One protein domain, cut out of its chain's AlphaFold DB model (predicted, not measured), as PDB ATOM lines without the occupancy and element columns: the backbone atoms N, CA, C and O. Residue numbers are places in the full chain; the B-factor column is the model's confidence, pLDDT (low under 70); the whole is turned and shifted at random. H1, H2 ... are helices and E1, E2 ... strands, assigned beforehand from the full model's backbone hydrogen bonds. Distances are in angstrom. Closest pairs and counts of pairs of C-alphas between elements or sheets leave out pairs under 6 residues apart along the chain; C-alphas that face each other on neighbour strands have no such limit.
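Overview. This is residues 103 to 185 of the 185 residues of the protein "PRAME family member 12" of Cricetulus griseus (UniProt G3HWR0). Long helix H2 packs over a small two-stranded parallel ribbon, E1 and E2, with short helix H1 side by side with part of H2; the tail, residues 164 to 185, loops away and folds back to E2. The 83 printed residues have two named helices and two named strands, H1, E1, H2, E2, a mixed class with under half of the residues in them. The whole is compact, radius of gyration of the C-alphas 13.3 A, yet elongated, 42 by 21 by 17 A.

Along the chain. H1, residues 103 to 110, begins at C-alpha 103 (56.723, -8.185, -34.152). E1 is residues 119 to 123, H2 residues 137 to 152, 22.0 A long. E2, residues 159 to 163, ends at C-alpha 163 (41.450, -8.801, -39.040).

Arrangement. E1, H2 and E2 form a strand-helix-strand unit, parallel neighbour strands with a helix between, its crossover right-handed. N 120 and O 159 are 2.9 A apart, within hydrogen-bond range. H2 touches H1 with residues 147 to 151 alone, closest C-alphas Val 108 and Val 151, 6.0 A, at a shallow tilt of 17 degrees, the same way. The closest C-alphas of H2 and E2, Cys 144 and Phe 162, are 6.6 A apart. In H1 and H2 every O i to N i+4 pair is within hydrogen-bond range.

Size, cuts and confidence. The C-alphas of Pro 114 and Cys 185 are farthest apart, 41.6 A. The printed part has no cut; the E1 to H2 link is long. Residues 113 to 115 and 178 to 185 have pLDDT under 70.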
ATOM      1  N   VAL A 103      56.386  -7.044 -33.287       96.19
ATOM      2  CA  VAL A 103      56.723  -8.185 -34.152       96.19
ATOM      3  C   VAL A 103      56.033  -8.084 -35.510       96.19
ATOM      4  O   VAL A 103      56.673  -8.384 -36.515       96.19
ATOM      5  N   LEU A 104      54.798  -7.573 -35.579       96.62
ATOM      6  CA  LEU A 104      54.106  -7.347 -36.852       96.62
ATOM      7  C   LEU A 104      54.869  -6.355 -37.731       96.62
ATOM      8  O   LEU A 104      55.089  -6.639 -38.906       96.62
ATOM      9  N   LYS A 105      55.374  -5.252 -37.159       96.56
ATOM     10  CA  LYS A 105      56.253  -4.303 -37.862       96.56
ATOM     11  C   LYS A 105      57.494  -5.006 -38.413       96.56
ATOM     12  O   LYS A 105      57.815  -4.838 -39.587       96.56
ATOM     13  N   LYS A 106      58.161  -5.843 -37.612       95.12
ATOM     14  CA  LYS A 106      59.320  -6.627 -38.078       95.12
ATOM     15  C   LYS A 106      58.957  -7.619 -39.178       95.12
ATOM     16  O   LYS A 106      59.736  -7.770 -40.112       95.12
ATOM     17  N   LEU A 107      57.796  -8.261 -39.089       93.38
ATOM     18  CA  LEU A 107      57.297  -9.204 -40.086       93.38
ATOM     19  C   LEU A 107      57.089  -8.514 -41.433       93.38
ATOM     20  O   LEU A 107      57.702  -8.909 -42.424       93.38
ATOM     21  N   VAL A 108      56.292  -7.442 -41.465       92.69
ATOM     22  CA  VAL A 108      56.003  -6.728 -42.716       92.69
ATOM     23  C   VAL A 108      57.254  -6.073 -43.310       92.69
ATOM     24  O   VAL A 108      57.364  -5.980 -44.533       92.69
ATOM     25  N   GLN A 109      58.221  -5.678 -42.471       91.62
ATOM     26  CA  GLN A 109      59.532  -5.187 -42.903       91.62
ATOM     27  C   GLN A 109      60.440  -6.304 -43.433       91.62
ATOM     28  O   GLN A 109      61.180  -6.065 -44.385       91.62
ATOM     29  N   GLY A 110      60.447  -7.474 -42.798       88.31
ATOM     30  CA  GLY A 110      61.329  -8.594 -43.135       88.31
ATOM     31  C   GLY A 110      60.917  -9.325 -44.410       88.31
ATOM     32  O   GLY A 110      61.763  -9.917 -45.075       88.31
ATOM     33  N   MET A 111      59.641  -9.232 -44.783       85.62
ATOM     34  CA  MET A 111      59.147  -9.684 -46.079       85.62
ATOM     35  C   MET A 111      59.660  -8.740 -47.174       85.62
ATOM     36  O   MET A 111      59.156  -7.630 -47.363       85.62
ATOM     37  N   THR A 112      60.728  -9.164 -47.847       71.69
ATOM     38  CA  THR A 112      61.318  -8.482 -49.005       71.69
ATOM     39  C   THR A 112      60.388  -8.529 -50.211       71.69
ATOM     40  O   THR A 112      59.690  -9.517 -50.417       71.69
ATOM     41  N   ASP A 113      60.417  -7.475 -51.025       64.31
ATOM     42  CA  ASP A 113      59.721  -7.426 -52.312       64.31
ATOM     43  C   ASP A 113      60.692  -7.671 -53.477       64.31
ATOM     44  O   ASP A 113      61.902  -7.457 -53.316       64.31
ATOM     45  N   PRO A 114      60.190  -8.092 -54.655       52.31
ATOM     46  CA  PRO A 114      59.903  -7.021 -55.616       52.31
ATOM     47  C   PRO A 114      58.627  -7.125 -56.485       52.31
ATOM     48  O   PRO A 114      58.514  -6.287 -57.369       52.31
ATOM     49  N   ASN A 115      57.713  -8.102 -56.325       55.09
ATOM     50  CA  ASN A 115      56.390  -8.110 -57.010       55.09
ATOM     51  C   ASN A 115      55.455  -9.292 -56.657       55.09
ATOM     52  O   ASN A 115      54.318  -9.338 -57.137       55.09
ATOM     53  N   ASN A 116      55.912 -10.297 -55.902       76.31
ATOM     54  CA  ASN A 116      55.171 -11.562 -55.820       76.31
ATOM     55  C   ASN A 116      54.049 -11.545 -54.774       76.31
ATOM     56  O   ASN A 116      52.985 -12.105 -55.045       76.31
ATOM     57  N   LEU A 117      54.224 -10.869 -53.630       90.12
ATOM     58  CA  LEU A 117      53.176 -10.767 -52.610       90.12
ATOM     59  C   LEU A 117      52.009  -9.916 -53.125       90.12
ATOM     60  O   LEU A 117      52.073  -8.694 -53.209       90.12
ATOM     61  N   THR A 118      50.923 -10.593 -53.486       91.19
ATOM     62  CA  THR A 118      49.712  -9.968 -54.029       91.19
ATOM     63  C   THR A 118      48.562  -9.982 -53.036       91.19
ATOM     64  O   THR A 118      47.657  -9.157 -53.164       91.19
ATOM     65  N   VAL A 119      48.583 -10.904 -52.070       92.56
ATOM     66  CA  VAL A 119      47.515 -11.094 -51.089       92.56
ATOM     67  C   VAL A 119      48.114 -11.274 -49.699       92.56
ATOM     68  O   VAL A 119      48.828 -12.242 -49.436       92.56
ATOM     69  N   GLU A 120      47.795 -10.357 -48.796       93.88
ATOM     70  CA  GLU A 120      48.364 -10.317 -47.453       93.88
ATOM     71  C   GLU A 120      47.263 -10.170 -46.404       93.88
ATOM     72  O   GLU A 120      46.501  -9.201 -46.398       93.88
ATOM     73  N   PHE A 121      47.181 -11.145 -45.505       93.50
ATOM     74  CA  PHE A 121      46.275 -11.115 -44.365       93.50
ATOM     75  C   PHE A 121      47.076 -11.184 -43.073       93.50
ATOM     76  O   PHE A 121      47.856 -12.116 -42.861       93.50
ATOM     77  N   TYR A 122      46.858 -10.198 -42.215       94.75
ATOM     78  CA  TYR A 122      47.514 -10.088 -40.922       94.75
ATOM     79  C   TYR A 122      46.475 -10.033 -39.796       94.75
ATOM     80  O   TYR A 122      45.345  -9.577 -40.009       94.75
ATOM     81  N   PRO A 123      46.837 -10.466 -38.582       94.19
ATOM     82  CA  PRO A 123      45.990 -10.281 -37.422       94.19
ATOM     83  C   PRO A 123      46.039  -8.818 -36.975       94.19
ATOM     84  O   PRO A 123      46.996  -8.088 -37.249       94.19
ATOM     85  N   ALA A 124      44.994  -8.385 -36.277       93.56
ATOM     86  CA  ALA A 124      45.008  -7.116 -35.569       93.56
ATOM     87  C   ALA A 124      46.106  -7.135 -34.488       93.56
ATOM     88  O   ALA A 124      46.242  -8.150 -33.796       93.56
ATOM     89  N   PRO A 125      46.864  -6.042 -34.305       95.38
ATOM     90  CA  PRO A 125      47.892  -5.991 -33.273       95.38
ATOM     91  C   PRO A 125      47.315  -6.190 -31.873       95.38
ATOM     92  O   PRO A 125      46.225  -5.702 -31.576       95.38
ATOM     93  N   LEU A 126      48.051  -6.877 -31.000       94.69
ATOM     94  CA  LEU A 126      47.605  -7.186 -29.640       94.69
ATOM     95  C   LEU A 126      47.263  -5.921 -28.836       94.69
ATOM     96  O   LEU A 126      46.366  -5.944 -27.999       94.69
ATOM     97  N   GLU A 127      47.946  -4.816 -29.115       95.62
ATOM     98  CA  GLU A 127      47.759  -3.533 -28.441       95.62
ATOM     99  C   GLU A 127      46.386  -2.907 -28.711       95.62
ATOM    100  O   GLU A 127      45.934  -2.108 -27.907       95.62
ATOM    101  N   CYS A 128      45.663  -3.311 -29.766       93.50
ATOM    102  CA  CYS A 128      44.305  -2.811 -29.988       93.50
ATOM    103  C   CYS A 128      43.237  -3.481 -29.106       93.50
ATOM    104  O   CYS A 128      42.064  -3.118 -29.208       93.50
ATOM    105  N   TYR A 129      43.607  -4.462 -28.274       92.00
ATOM    106  CA  TYR A 129      42.684  -5.161 -27.382       92.00
ATOM    107  C   TYR A 129      42.804  -4.673 -25.935       92.00
ATOM    108  O   TYR A 129      43.899  -4.540 -25.392       92.00
ATOM    109  N   ASP A 130      41.661  -4.502 -25.273       90.00
ATOM    110  CA  ASP A 130      41.600  -4.312 -23.826       90.00
ATOM    111  C   ASP A 130      41.883  -5.637 -23.066       90.00
ATOM    112  O   ASP A 130      41.901  -6.723 -23.663       90.00
ATOM    113  N   PRO A 131      42.067  -5.608 -21.730       89.31
ATOM    114  CA  PRO A 131      42.279  -6.824 -20.935       89.31
ATOM    115  C   PRO A 131      41.129  -7.847 -20.976       89.31
ATOM    116  O   PRO A 131      41.314  -8.987 -20.550       89.31
ATOM    117  N   LEU A 132      39.944  -7.452 -21.450       87.25
ATOM    118  CA  LEU A 132      38.771  -8.312 -21.630       87.25
ATOM    119  C   LEU A 132      38.675  -8.873 -23.063       87.25
ATOM    120  O   LEU A 132      37.816  -9.713 -23.333       87.25
ATOM    121  N   GLY A 133      39.569  -8.459 -23.966       85.00
ATOM    122  CA  GLY A 133      39.608  -8.867 -25.367       85.00
ATOM    123  C   GLY A 133      38.703  -8.054 -26.296       85.00
ATOM    124  O   GLY A 133      38.486  -8.484 -27.432       85.00
ATOM    125  N   SER A 134      38.176  -6.913 -25.850       86.00
ATOM    126  CA  SER A 134      37.421  -5.979 -26.697       86.00
ATOM    127  C   SER A 134      38.373  -5.123 -27.525       86.00
ATOM    128  O   SER A 134      39.444  -4.756 -27.056       86.00
ATOM    129  N   VAL A 135      37.977  -4.770 -28.747       88.38
ATOM    130  CA  VAL A 135      38.816  -3.983 -29.663       88.38
ATOM    131  C   VAL A 135      38.564  -2.487 -29.474       88.38
ATOM    132  O   VAL A 135      37.431  -2.024 -29.627       88.38
ATOM    133  N   HIS A 136      39.626  -1.721 -29.236       90.44
ATOM    134  CA  HIS A 136      39.627  -0.266 -29.352       90.44
ATOM    135  C   HIS A 136      39.730   0.131 -30.826       90.44
ATOM    136  O   HIS A 136      40.745  -0.080 -31.485       90.44
ATOM    137  N   VAL A 137      38.650   0.686 -31.372       86.06
ATOM    138  CA  VAL A 137      38.485   0.881 -32.821       86.06
ATOM    139  C   VAL A 137      39.429   1.935 -33.381       86.06
ATOM    140  O   VAL A 137      39.986   1.728 -34.464       86.06
ATOM    141  N   GLU A 138      39.611   3.053 -32.672       89.38
ATOM    142  CA  GLU A 138      40.548   4.086 -33.111       89.38
ATOM    143  C   GLU A 138      41.985   3.554 -33.116       89.38
ATOM    144  O   GLU A 138      42.695   3.723 -34.106       89.38
ATOM    145  N   GLU A 139      42.387   2.843 -32.061       92.88
ATOM    146  CA  GLU A 139      43.723   2.249 -31.945       92.88
ATOM    147  C   GLU A 139      43.958   1.158 -32.995       92.88
ATOM    148  O   GLU A 139      44.980   1.166 -33.679       92.88
ATOM    149  N   PHE A 140      42.977   0.276 -33.212       92.69
ATOM    150  CA  PHE A 140      43.008  -0.713 -34.289       92.69
ATOM    151  C   PHE A 140      43.224  -0.049 -35.653       92.69
ATOM    152  O   PHE A 140      44.100  -0.465 -36.409       92.69
ATOM    153  N   SER A 141      42.458   1.000 -35.957       91.56
ATOM    154  CA  SER A 141      42.552   1.705 -37.240       91.56
ATOM    155  C   SER A 141      43.914   2.378 -37.416       91.56
ATOM    156  O   SER A 141      44.519   2.260 -38.480       91.56
ATOM    157  N   GLN A 142      44.418   3.031 -36.367       95.00
ATOM    158  CA  GLN A 142      45.709   3.716 -36.380       95.00
ATOM    159  C   GLN A 142      46.872   2.738 -36.586       95.00
ATOM    160  O   GLN A 142      47.720   2.955 -37.450       95.00
ATOM    161  N   LEU A 143      46.898   1.630 -35.841       96.44
ATOM    162  CA  LEU A 143      47.969   0.641 -35.959       96.44
ATOM    163  C   LEU A 143      47.922  -0.105 -37.302       96.44
ATOM    164  O   LEU A 143      48.972  -0.402 -37.875       96.44
ATOM    165  N   CYS A 144      46.728  -0.382 -37.837       94.81
ATOM    166  CA  CYS A 144      46.589  -0.976 -39.170       94.81
ATOM    167  C   CYS A 144      47.088  -0.039 -40.272       94.81
ATOM    168  O   CYS A 144      47.748  -0.506 -41.200       94.81
ATOM    169  N   LEU A 145      46.819   1.264 -40.155       94.94
ATOM    170  CA  LEU A 145      47.352   2.270 -41.072       94.94
ATOM    171  C   LEU A 145      48.887   2.301 -41.025       94.94
ATOM    172  O   LEU A 145      49.528   2.223 -42.067       94.94
ATOM    173  N   GLU A 146      49.489   2.303 -39.832       96.75
ATOM    174  CA  GLU A 146      50.953   2.261 -39.694       96.75
ATOM    175  C   GLU A 146      51.577   1.007 -40.326       96.75
ATOM    176  O   GLU A 146      52.624   1.081 -40.971       96.75
ATOM    177  N   LEU A 147      50.956  -0.161 -40.139       96.31
ATOM    178  CA  LEU A 147      51.416  -1.402 -40.765       96.31
ATOM    179  C   LEU A 147      51.255  -1.355 -42.286       96.31
ATOM    180  O   LEU A 147      52.166  -1.765 -43.006       96.31
ATOM    181  N   GLN A 148      50.131  -0.831 -42.775       94.69
ATOM    182  CA  GLN A 148      49.876  -0.636 -44.199       94.69
ATOM    183  C   GLN A 148      50.918   0.287 -44.836       94.69
ATOM    184  O   GLN A 148      51.445  -0.058 -45.891       94.69
ATOM    185  N   ASP A 149      51.267   1.400 -44.193       95.38
ATOM    186  CA  ASP A 149      52.278   2.334 -44.692       95.38
ATOM    187  C   ASP A 149      53.649   1.662 -44.831       95.38
ATOM    188  O   ASP A 149      54.351   1.863 -45.822       95.38
ATOM    189  N   ILE A 150      54.022   0.798 -43.880       94.81
ATOM    190  CA  ILE A 150      55.266   0.020 -43.963       94.81
ATOM    191  C   ILE A 150      55.226  -0.967 -45.133       94.81
ATOM    192  O   ILE A 150      56.234  -1.125 -45.828       94.81
ATOM    193  N   VAL A 151      54.088  -1.636 -45.350       93.56
ATOM    194  CA  VAL A 151      53.910  -2.527 -46.503       93.56
ATOM    195  C   VAL A 151      54.037  -1.722 -47.795       93.56
ATOM    196  O   VAL A 151      54.872  -2.061 -48.627       93.56
ATOM    197  N   PHE A 152      53.305  -0.614 -47.926       92.19
ATOM    198  CA  PHE A 152      53.274   0.239 -49.118       92.19
ATOM    199  C   PHE A 152      54.595   0.949 -49.416       92.19
ATOM    200  O   PHE A 152      54.894   1.219 -50.579       92.19
ATOM    201  N   ALA A 153      55.432   1.183 -48.404       92.44
ATOM    202  CA  ALA A 153      56.798   1.666 -48.596       92.44
ATOM    203  C   ALA A 153      57.722   0.628 -49.262       92.44
ATOM    204  O   ALA A 153      58.784   0.994 -49.767       92.44
ATOM    205  N   LYS A 154      57.352  -0.660 -49.244       89.19
ATOM    206  CA  LYS A 154      58.163  -1.760 -49.786       89.19
ATOM    207  C   LYS A 154      57.546  -2.457 -50.992       89.19
ATOM    208  O   LYS A 154      58.308  -2.922 -51.828       89.19
ATOM    209  N   ARG A 155      56.217  -2.566 -51.039       91.69
ATOM    210  CA  ARG A 155      55.453  -3.367 -52.005       91.69
ATOM    211  C   ARG A 155      54.011  -2.891 -52.133       91.69
ATOM    212  O   ARG A 155      53.487  -2.259 -51.224       91.69
ATOM    213  N   GLN A 156      53.340  -3.229 -53.232       88.44
ATOM    214  CA  GLN A 156      51.924  -2.893 -53.440       88.44
ATOM    215  C   GLN A 156      51.074  -4.144 -53.704       88.44
ATOM    216  O   GLN A 156      50.804  -4.474 -54.864       88.44
ATOM    217  N   PRO A 157      50.637  -4.859 -52.649       90.94
ATOM    218  CA  PRO A 157      49.765  -6.011 -52.815       90.94
ATOM    219  C   PRO A 157      48.407  -5.587 -53.388       90.94
ATOM    220  O   PRO A 157      47.882  -4.516 -53.086       90.94
ATOM    221  N   LYS A 158      47.788  -6.471 -54.179       90.88
ATOM    222  CA  LYS A 158      46.416  -6.285 -54.688       90.88
ATOM    223  C   LYS A 158      45.384  -6.313 -53.564       90.88
ATOM    224  O   LYS A 158      44.318  -5.716 -53.679       90.88
ATOM    225  N   THR A 159      45.671  -7.062 -52.505       91.06
ATOM    226  CA  THR A 159      44.799  -7.206 -51.346       91.06
ATOM    227  C   THR A 159      45.643  -7.214 -50.084       91.06
ATOM    228  O   THR A 159      46.535  -8.045 -49.940       91.06
ATOM    229  N   ILE A 160      45.321  -6.311 -49.164       92.62
ATOM    230  CA  ILE A 160      45.875  -6.274 -47.814       92.62
ATOM    231  C   ILE A 160      44.744  -6.039 -46.824       92.62
ATOM    232  O   ILE A 160      43.970  -5.094 -46.985       92.62
ATOM    233  N   ALA A 161      44.650  -6.883 -45.803       93.56
ATOM    234  CA  ALA A 161      43.671  -6.717 -44.741       93.56
ATOM    235  C   ALA A 161      44.234  -7.128 -43.381       93.56
ATOM    236  O   ALA A 161      45.038  -8.054 -43.267       93.56
ATOM    237  N   PHE A 162      43.743  -6.443 -42.353       93.38
ATOM    238  CA  PHE A 162      44.031  -6.736 -40.956       93.38
ATOM    239  C   PHE A 162      42.721  -7.118 -40.282       93.38
ATOM    240  O   PHE A 162      41.739  -6.383 -40.409       93.38
ATOM    241  N   ALA A 163      42.680  -8.268 -39.617       91.62
ATOM    242  CA  ALA A 163      41.450  -8.801 -39.040       91.62
ATOM    243  C   ALA A 163      41.583  -9.019 -37.533       91.62
ATOM    244  O   ALA A 163      42.559  -9.597 -37.058       91.62
ATOM    245  N   THR A 164      40.572  -8.592 -36.780       90.62
ATOM    246  CA  THR A 164      40.486  -8.896 -35.349       90.62
ATOM    247  C   THR A 164      40.113 -10.358 -35.121       90.62
ATOM    248  O   THR A 164      39.644 -11.050 -36.033       90.62
ATOM    249  N   ARG A 165      40.214 -10.808 -33.866       88.00
ATOM    250  CA  ARG A 165      39.625 -12.071 -33.410       88.00
ATOM    251  C   ARG A 165      38.158 -12.171 -33.839       88.00
ATOM    252  O   ARG A 165      37.429 -11.174 -33.891       88.00
ATOM    253  N   ILE A 166      37.723 -13.396 -34.121       85.25
ATOM    254  CA  ILE A 166      36.320 -13.692 -34.404       85.25
ATOM    255  C   ILE A 166      35.536 -13.575 -33.094       85.25
ATOM    256  O   ILE A 166      35.825 -14.260 -32.115       85.25
ATOM    257  N   CYS A 167      34.524 -12.712 -33.085       82.69
ATOM    258  CA  CYS A 167      33.647 -12.499 -31.942       82.69
ATOM    259  C   CYS A 167      32.868 -13.799 -31.642       82.69
ATOM    260  O   CYS A 167      32.094 -14.231 -32.501       82.69
ATOM    261  N   PRO A 168      32.991 -14.423 -30.453       81.62
ATOM    262  CA  PRO A 168      32.382 -15.732 -30.181       81.62
ATOM    263  C   PRO A 168      30.845 -15.693 -30.140       81.62
ATOM    264  O   PRO A 168      30.193 -16.724 -30.254       81.62
ATOM    265  N   LYS A 169      30.252 -14.501 -29.987       84.56
ATOM    266  CA  LYS A 169      28.795 -14.311 -29.946       84.56
ATOM    267  C   LYS A 169      28.170 -14.230 -31.343       84.56
ATOM    268  O   LYS A 169      27.221 -14.950 -31.631       84.56
ATOM    269  N   CYS A 170      28.682 -13.359 -32.218       85.69
ATOM    270  CA  CYS A 170      28.097 -13.134 -33.551       85.69
ATOM    271  C   CYS A 170      28.917 -13.689 -34.719       85.69
ATOM    272  O   CYS A 170      28.484 -13.557 -35.862       85.69
ATOM    273  N   HIS A 171      30.072 -14.300 -34.448       83.00
ATOM    274  CA  HIS A 171      30.962 -14.901 -35.444       83.00
ATOM    275  C   HIS A 171      31.485 -13.911 -36.501       83.00
ATOM    276  O   HIS A 171      31.806 -14.299 -37.622       83.00
ATOM    277  N   ARG A 172      31.575 -12.620 -36.151       82.56
ATOM    278  CA  ARG A 172      32.140 -11.563 -37.005       82.56
ATOM    279  C   ARG A 172      33.488 -11.094 -36.468       82.56
ATOM    280  O   ARG A 172      33.686 -11.075 -35.257       82.56
ATOM    281  N   SER A 173      34.373 -10.672 -37.360       85.62
ATOM    282  CA  SER A 173      35.581  -9.908 -37.043       85.62
ATOM    283  C   SER A 173      35.490  -8.509 -37.656       85.62
ATOM    284  O   SER A 173      34.789  -8.302 -38.650       85.62
ATOM    285  N   CYS A 174      36.199  -7.549 -37.066       85.50
ATOM    286  CA  CYS A 174      36.440  -6.255 -37.691       85.50
ATOM    287  C   CYS A 174      37.586  -6.422 -38.693       85.50
ATOM    288  O   CYS A 174      38.621  -6.993 -38.342       85.50
ATOM    289  N   VAL A 175      37.415  -5.930 -39.923       87.38
ATOM    290  CA  VAL A 175      38.431  -6.056 -40.975       87.38
ATOM    291  C   VAL A 175      38.772  -4.685 -41.545       87.38
ATOM    292  O   VAL A 175      37.949  -4.038 -42.196       87.38
ATOM    293  N   TYR A 176      40.008  -4.248 -41.328       86.31
ATOM    294  CA  TYR A 176      40.546  -3.049 -41.964       86.31
ATOM    295  C   TYR A 176      40.728  -3.298 -43.478       86.31
ATOM    296  O   TYR A 176      41.121  -4.396 -43.870       86.31
ATOM    297  N   ASN A 177      40.431  -2.296 -44.318       77.25
ATOM    298  CA  ASN A 177      40.430  -2.312 -45.801       77.25
ATOM    299  C   ASN A 177      39.353  -3.123 -46.547       77.25
ATOM    300  O   ASN A 177      39.302  -3.025 -47.772       77.25
ATOM    301  N   MET A 178      38.483  -3.892 -45.884       61.84
ATOM    302  CA  MET A 178      37.376  -4.580 -46.581       61.84
ATOM    303  C   MET A 178      35.988  -4.167 -46.104       61.84
ATOM    304  O   MET A 178      35.088  -4.143 -46.931       61.84
ATOM    305  N   GLU A 179      35.822  -3.821 -44.822       60.22
ATOM    306  CA  GLU A 179      34.659  -3.142 -44.227       60.22
ATOM    307  C   GLU A 179      34.850  -3.161 -42.697       60.22
ATOM    308  O   GLU A 179      34.905  -4.233 -42.086       60.22
ATOM    309  N   ILE A 180      34.915  -1.996 -42.040       59.44
ATOM    310  CA  ILE A 180      34.953  -1.951 -40.570       59.44
ATOM    311  C   ILE A 180      33.533  -2.210 -40.056       59.44
ATOM    312  O   ILE A 180      32.722  -1.297 -39.916       59.44
ATOM    313  N   ARG A 181      33.209  -3.476 -39.787       64.81
ATOM    314  CA  ARG A 181      31.981  -3.862 -39.082       64.81
ATOM    315  C   ARG A 181      32.317  -4.213 -37.645       64.81
ATOM    316  O   ARG A 181      32.806  -5.303 -37.369       64.81
ATOM    317  N   LEU A 182      32.030  -3.287 -36.738       64.12
ATOM    318  CA  LEU A 182      32.244  -3.499 -35.312       64.12
ATOM    319  C   LEU A 182      31.355  -4.626 -34.783       64.12
ATOM    320  O   LEU A 182      30.146  -4.642 -35.036       64.12
ATOM    321  N   CYS A 183      31.948  -5.559 -34.028       67.19
ATOM    322  CA  CYS A 183      31.160  -6.449 -33.179       67.19
ATOM    323  C   CYS A 183      30.491  -5.585 -32.096       67.19
ATOM    324  O   CYS A 183      31.182  -4.957 -31.306       67.19
ATOM    325  N   GLN A 184      29.156  -5.536 -32.069       67.06
ATOM    326  CA  GLN A 184      28.373  -4.804 -31.055       67.06
ATOM    327  C   GLN A 184      27.900  -5.714 -29.899       67.06
ATOM    328  O   GLN A 184      26.897  -5.420 -29.254       67.06
ATOM    329  N   CYS A 185      28.528  -6.882 -29.719       64.25
ATOM    330  CA  CYS A 185      28.036  -7.966 -28.855       64.25
ATOM    331  C   CYS A 185      28.635  -7.960 -27.451       64.25
ATOM    332  O   CYS A 185      29.751  -7.441 -27.278       64.25
TER     333      CYS A 185